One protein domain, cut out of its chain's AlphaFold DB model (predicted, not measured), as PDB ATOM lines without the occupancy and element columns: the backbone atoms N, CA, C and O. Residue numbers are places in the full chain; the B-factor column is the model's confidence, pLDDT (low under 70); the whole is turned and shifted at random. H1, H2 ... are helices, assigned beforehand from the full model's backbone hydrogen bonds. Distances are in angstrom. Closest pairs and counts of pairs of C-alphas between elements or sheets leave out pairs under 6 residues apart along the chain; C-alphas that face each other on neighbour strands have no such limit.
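AT A GLANCE: This is residues 43 to 90 of the 91 residues of an uncharacterized protein of Sphingomonas yantingensis (UniProt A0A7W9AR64). A long helix, H1, sticks out as an arm with its residues 43 to 54, and its other end joins a small head in which H2 and H3 lie side by side as a helical hairpin. After H1 the chain passes through H2 and then folds back, so that H3 crosses close to the last part of H1. The printed part has 48 residues, with three named helices in the order H1, H2, H3 and no named strand; the class is all helix. The whole is loose, with a radius of gyration of the C-alphas of 13.2 A, and it spans 42 by 16 by 15 A, the free arm of H1 making much of the length.

HOW THE PARTS SIT: H1, residues 43 to 63, is the longest helix, and its residues 43 to 54 stand free. With residues 58 to 62 alone it touches H3, residues 77 to 88, which takes part with residues 82 to 86 alone. The closest C-alphas of the two are those of Cys 62 and Cys 86, 5.6 A apart. H1 and H3 run opposite ways at a steep tilt of 57 degrees. H2, residues 65 to 72, and H1 meet only through their link. H2 and H3 form a helical hairpin, opposite ways at a shallow tilt of 8 degrees, with their centres 11.6 A apart. They touch, H3 with residues 79 to 83 alone, and their closest C-alphas are those of Arg 69 and Val 79, 6.4 A apart. In H1, H2 and H3 every O i to N i+4 pair is within hydrogen-bond range.

IN THESE COORDINATES: H1 has 21 residues, from Ser 43, C-alpha at (206.512, 167.502, 163.526), to Ser 63, C-alpha at (185.854, 148.491, 174.817), a length of 30.3 A. H2, Leu 65 to Tyr 72, has 8 residues and measures 10.4 A from first to last C-alpha. H3, Pro 77 to Lys 88, has 12 residues and measures 16.6 A; its last C-alpha, of Lys 88, is at (199.416, 144.221, 175.973).

THE WHOLE: The two C-alphas farthest apart are those of Ser 43 and Gly 73, at 41.8 A. Without the free stretch, the body has 36 residues and spans 25 by 15 by 11 A, with a radius of gyration of 9.2 A. The printed part runs from residue 43 to residue 90 with no cut. The links from H1 to H2, one residue, and from H2 to H3, four residues, are both tight. The mean pLDDT of the printed part is 88.2, with 81 for H1 and 94 for H2 and for H3, and no printed residue is under 70.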
ATOM      1  N   SER A  43     206.348 168.952 163.637       71.62
ATOM      2  CA  SER A  43     206.512 167.502 163.526       71.62
ATOM      3  C   SER A  43     206.110 166.785 164.815       71.62
ATOM      4  O   SER A  43     205.430 165.759 164.762       71.62
ATOM      5  N   GLU A  44     206.465 167.340 165.971       78.88
ATOM      6  CA  GLU A  44     206.107 166.817 167.286       78.88
ATOM      7  C   GLU A  44     204.612 166.947 167.539       78.88
ATOM      8  O   GLU A  44     203.984 165.957 167.908       78.88
ATOM      9  N   ALA A  45     204.010 168.096 167.218       75.25
ATOM     10  CA  ALA A  45     202.565 168.290 167.302       75.25
ATOM     11  C   ALA A  45     201.801 167.257 166.453       75.25
ATOM     12  O   ALA A  45     200.868 166.617 166.937       75.25
ATOM     13  N   ARG A  46     202.240 166.999 165.210       76.75
ATOM     14  CA  ARG A  46     201.636 165.954 164.361       76.75
ATOM     15  C   ARG A  46     201.853 164.544 164.908       76.75
ATOM     16  O   ARG A  46     200.986 163.686 164.736       76.75
ATOM     17  N   ARG A  47     203.010 164.254 165.512       73.75
ATOM     18  CA  ARG A  47     203.272 162.950 166.142       73.75
ATOM     19  C   ARG A  47     202.401 162.755 167.383       73.75
ATOM     20  O   ARG A  47     201.841 161.672 167.537       73.75
ATOM     21  N   ALA A  48     202.250 163.789 168.208       76.00
ATOM     22  CA  ALA A  48     201.399 163.788 169.390       76.00
ATOM     23  C   ALA A  48     199.924 163.582 169.017       76.00
ATOM     24  O   ALA A  48     199.292 162.670 169.548       76.00
ATOM     25  N   ASP A  49     199.412 164.318 168.027       76.38
ATOM     26  CA  ASP A  49     198.045 164.162 167.506       76.38
ATOM     27  C   ASP A  49     197.777 162.740 166.979       76.38
ATOM     28  O   ASP A  49     196.809 162.072 167.360       76.38
ATOM     29  N   LYS A  50     198.698 162.211 166.161       78.31
ATOM     30  CA  LYS A  50     198.611 160.830 165.669       78.31
ATOM     31  C   LYS A  50     198.664 159.816 166.811       78.31
ATOM     32  O   LYS A  50     197.989 158.790 166.728       78.31
ATOM     33  N   SER A  51     199.463 160.069 167.845       75.00
ATOM     34  CA  SER A  51     199.563 159.210 169.028       75.00
ATOM     35  C   SER A  51     198.253 159.205 169.820       75.00
ATOM     36  O   SER A  51     197.704 158.135 170.084       75.00
ATOM     37  N   ALA A  52     197.687 160.384 170.091       75.06
ATOM     38  CA  ALA A  52     196.399 160.541 170.764       75.06
ATOM     39  C   ALA A  52     195.264 159.856 169.986       75.06
ATOM     40  O   ALA A  52     194.513 159.056 170.543       75.06
ATOM     41  N   THR A  53     195.201 160.063 168.668       78.62
ATOM     42  CA  THR A  53     194.208 159.416 167.798       78.62
ATOM     43  C   THR A  53     194.362 157.890 167.771       78.62
ATOM     44  O   THR A  53     193.368 157.158 167.780       78.62
ATOM     45  N   ARG A  54     195.599 157.370 167.741       77.81
ATOM     46  CA  ARG A  54     195.864 155.922 167.826       77.81
ATOM     47  C   ARG A  54     195.410 155.355 169.167       77.81
ATOM     48  O   ARG A  54     194.776 154.303 169.165       77.81
ATOM     49  N   SER A  55     195.687 156.057 170.264       82.25
ATOM     50  CA  SER A  55     195.246 155.674 171.608       82.25
ATOM     51  C   SER A  55     193.718 155.602 171.690       82.25
ATOM     52  O   SER A  55     193.169 154.573 172.077       82.25
ATOM     53  N   ALA A  56     193.012 156.621 171.187       84.56
ATOM     54  CA  ALA A  56     191.550 156.650 171.179       84.56
ATOM     55  C   ALA A  56     190.934 155.485 170.378       84.56
ATOM     56  O   ALA A  56     189.975 154.852 170.821       84.56
ATOM     57  N   ARG A  57     191.508 155.152 169.213       85.12
ATOM     58  CA  ARG A  57     191.069 153.999 168.403       85.12
ATOM     59  C   ARG A  57     191.355 152.659 169.076       85.12
ATOM     60  O   ARG A  57     190.593 151.714 168.902       85.12
ATOM     61  N   GLN A  58     192.457 152.553 169.814       88.00
ATOM     62  CA  GLN A  58     192.770 151.349 170.582       88.00
ATOM     63  C   GLN A  58     191.788 151.177 171.741       88.00
ATOM     64  O   GLN A  58     191.210 150.101 171.876       88.00
ATOM     65  N   ALA A  59     191.520 152.244 172.497       90.00
ATOM     66  CA  ALA A  59     190.539 152.239 173.576       90.00
ATOM     67  C   ALA A  59     189.147 151.820 173.079       90.00
ATOM     68  O   ALA A  59     188.517 150.944 173.672       90.00
ATOM     69  N   SER A  60     188.689 152.372 171.948       90.62
ATOM     70  CA  SER A  60     187.388 152.007 171.374       90.62
ATOM     71  C   SER A  60     187.348 150.573 170.839       90.62
ATOM     72  O   SER A  60     186.333 149.890 170.967       90.62
ATOM     73  N   ALA A  61     188.439 150.062 170.265       90.44
ATOM     74  CA  ALA A  61     188.504 148.666 169.838       90.44
ATOM     75  C   ALA A  61     188.457 147.702 171.036       90.44
ATOM     76  O   ALA A  61     187.785 146.669 170.973       90.44
ATOM     77  N   CYS A  62     189.135 148.048 172.133       92.94
ATOM     78  CA  CYS A  62     189.183 147.230 173.340       92.94
ATOM     79  C   CYS A  62     187.874 147.268 174.136       92.94
ATOM     80  O   CYS A  62     187.431 146.219 174.605       92.94
ATOM     81  N   SER A  63     187.185 148.411 174.198       93.81
ATOM     82  CA  SER A  63     185.854 148.491 174.817       93.81
ATOM     83  C   SER A  63     184.802 147.669 174.062       93.81
ATOM     84  O   SER A  63     183.893 147.110 174.672       93.81
ATOM     85  N   ASN A  64     184.957 147.510 172.744       93.94
ATOM     86  CA  ASN A  64     184.080 146.689 171.906       93.94
ATOM     87  C   ASN A  64     184.413 145.185 171.914       93.94
ATOM     88  O   ASN A  64     183.674 144.387 171.329       93.94
ATOM     89  N   LEU A  65     185.482 144.756 172.594       92.44
ATOM     90  CA  LEU A  65     185.886 143.348 172.673       92.44
ATOM     91  C   LEU A  65     184.751 142.394 173.115       92.44
ATOM     92  O   LEU A  65     184.603 141.337 172.493       92.44
ATOM     93  N   PRO A  66     183.910 142.720 174.121       92.56
ATOM     94  CA  PRO A  66     182.793 141.860 174.521       92.56
ATOM     95  C   PRO A  66     181.740 141.699 173.417       92.56
ATOM     96  O   PRO A  66     181.142 140.634 173.269       92.56
ATOM     97  N   SER A  67     181.517 142.735 172.609       94.06
ATOM     98  CA  SER A  67     180.604 142.676 171.463       94.06
ATOM     99  C   SER A  67     181.170 141.782 170.360       94.06
ATOM    100  O   SER A  67     180.459 140.912 169.861       94.06
ATOM    101  N   PHE A  68     182.469 141.881 170.066       93.44
ATOM    102  CA  PHE A  68     183.126 140.975 169.120       93.44
ATOM    103  C   PHE A  68     183.127 139.515 169.589       93.44
ATOM    104  O   PHE A  68     182.942 138.613 168.775       93.44
ATOM    105  N   ARG A  69     183.274 139.271 170.898       94.31
ATOM    106  CA  ARG A  69     183.137 137.928 171.489       94.31
ATOM    107  C   ARG A  69     181.737 137.352 171.300       94.31
ATOM    108  O   ARG A  69     181.626 136.161 171.036       94.31
ATOM    109  N   ARG A  70     180.692 138.178 171.414       94.94
ATOM    110  CA  ARG A  70     179.296 137.764 171.189       94.94
ATOM    111  C   ARG A  70     179.008 137.460 169.719       94.94
ATOM    112  O   ARG A  70     178.318 136.492 169.440       94.94
ATOM    113  N   GLN A  71     179.548 138.255 168.796       94.31
ATOM    114  CA  GLN A  71     179.283 138.102 167.359       94.31
ATOM    115  C   GLN A  71     180.069 136.959 166.710       94.31
ATOM    116  O   GLN A  71     179.513 136.205 165.921       94.31
ATOM    117  N   TYR A  72     181.363 136.835 167.017       94.31
ATOM    118  CA  TYR A  72     182.248 135.869 166.353       94.31
ATOM    119  C   TYR A  72     182.571 134.642 167.213       94.31
ATOM    120  O   TYR A  72     183.140 133.674 166.712       94.31
ATOM    121  N   GLY A  73     182.239 134.679 168.504       92.31
ATOM    122  CA  GLY A  73     182.645 133.675 169.481       92.31
ATOM    123  C   GLY A  73     183.992 133.995 170.136       92.31
ATOM    124  O   GLY A  73     184.879 134.629 169.558       92.31
ATOM    125  N   ALA A  74     184.162 133.533 171.377       89.81
ATOM    126  CA  ALA A  74     185.357 133.802 172.178       89.81
ATOM    127  C   ALA A  74     186.644 133.198 171.582       89.81
ATOM    128  O   ALA A  74     187.724 133.765 171.753       89.81
ATOM    129  N   SER A  75     186.521 132.087 170.855       91.69
ATOM    130  CA  SER A  75     187.641 131.333 170.275       91.69
ATOM    131  C   SER A  75     188.046 131.810 168.878       91.69
ATOM    132  O   SER A  75     189.004 131.295 168.305       91.69
ATOM    133  N   HIS A  76     187.337 132.785 168.303       95.56
ATOM    134  CA  HIS A  76     187.618 133.242 166.947       95.56
ATOM    135  C   HIS A  76     189.016 133.886 166.869       95.56
ATOM    136  O   HIS A  76     189.333 134.766 167.680       95.56
ATOM    137  N   PRO A  77     189.862 133.545 165.874       95.50
ATOM    138  CA  PRO A  77     191.269 133.959 165.844       95.50
ATOM    139  C   PRO A  77     191.454 135.481 165.870       95.50
ATOM    140  O   PRO A  77     192.378 135.990 166.509       95.50
ATOM    141  N   LYS A  78     190.547 136.235 165.230       93.19
ATOM    142  CA  LYS A  78     190.561 137.710 165.274       93.19
ATOM    143  C   LYS A  78     190.265 138.256 166.677       93.19
ATOM    144  O   LYS A  78     190.912 139.211 167.093       93.19
ATOM    145  N   VAL A  79     189.344 137.636 167.416       95.38
ATOM    146  CA  VAL A  79     188.956 138.054 168.774       95.38
ATOM    147  C   VAL A  79     190.062 137.725 169.771       95.38
ATOM    148  O   VAL A  79     190.425 138.571 170.585       95.38
ATOM    149  N   VAL A  80     190.666 136.540 169.661       96.19
ATOM    150  CA  VAL A  80     191.826 136.142 170.475       96.19
ATOM    151  C   VAL A  80     193.001 137.092 170.240       96.19
ATOM    152  O   VAL A  80     193.630 137.560 171.193       96.19
ATOM    153  N   ARG A  81     193.275 137.435 168.973       95.50
ATOM    154  CA  ARG A  81     194.319 138.404 168.620       95.50
ATOM    155  C   ARG A  81     194.017 139.787 169.191       95.50
ATOM    156  O   ARG A  81     194.901 140.373 169.811       95.50
ATOM    157  N   LEU A  82     192.789 140.282 169.040       93.81
ATOM    158  CA  LEU A  82     192.377 141.573 169.590       93.81
ATOM    159  C   LEU A  82     192.507 141.593 171.121       93.81
ATOM    160  O   LEU A  82     193.107 142.509 171.670       93.81
ATOM    161  N   ALA A  83     192.074 140.532 171.809       94.44
ATOM    162  CA  ALA A  83     192.198 140.404 173.261       94.44
ATOM    163  C   ALA A  83     193.663 140.384 173.732       94.44
ATOM    164  O   ALA A  83     193.987 140.903 174.798       94.44
ATOM    165  N   LYS A  84     194.574 139.787 172.953       95.19
ATOM    166  CA  LYS A  84     196.015 139.825 173.242       95.19
ATOM    167  C   LYS A  84     196.587 141.236 173.076       95.19
ATOM    168  O   LYS A  84     197.388 141.654 173.906       95.19
ATOM    169  N   LEU A  85     196.175 141.956 172.032       93.50
ATOM    170  CA  LEU A  85     196.611 143.334 171.789       93.50
ATOM    171  C   LEU A  85     196.112 144.287 172.881       93.50
ATOM    172  O   LEU A  85     196.911 145.057 173.402       93.50
ATOM    173  N   CYS A  86     194.843 144.177 173.279       93.19
ATOM    174  CA  CYS A  86     194.259 144.991 174.347       93.19
ATOM    175  C   CYS A  86     194.960 144.777 175.692       93.19
ATOM    176  O   CYS A  86     195.423 145.746 176.285       93.19
ATOM    177  N   ARG A  87     195.187 143.516 176.093       93.00
ATOM    178  CA  ARG A  87     195.952 143.204 177.314       93.00
ATOM    179  C   ARG A  87     197.375 143.753 177.279       93.00
ATOM    180  O   ARG A  87     197.858 144.267 178.278       93.00
ATOM    181  N   LYS A  88     198.060 143.664 176.130       92.06
ATOM    182  CA  LYS A  88     199.416 144.221 175.973       92.06
ATOM    183  C   LYS A  88     199.429 145.748 176.115       92.06
ATOM    184  O   LYS A  88     200.438 146.303 176.530       92.06
ATOM    185  N   ALA A  89     198.332 146.405 175.755       88.25
ATOM    186  CA  ALA A  89     198.159 147.844 175.890       88.25
ATOM    187  C   ALA A  89     197.601 148.273 177.265       88.25
ATOM    188  O   ALA A  89     197.460 149.469 177.490       88.25
ATOM    189  N   GLY A  90     197.327 147.331 178.180       88.19
ATOM    190  CA  GLY A  90     196.877 147.618 179.547       88.19
ATOM    191  C   GLY A  90     195.369 147.830 179.715       88.19
ATOM    192  O   GLY A  90     194.967 148.396 180.727       88.19
TER     193      GLY A  90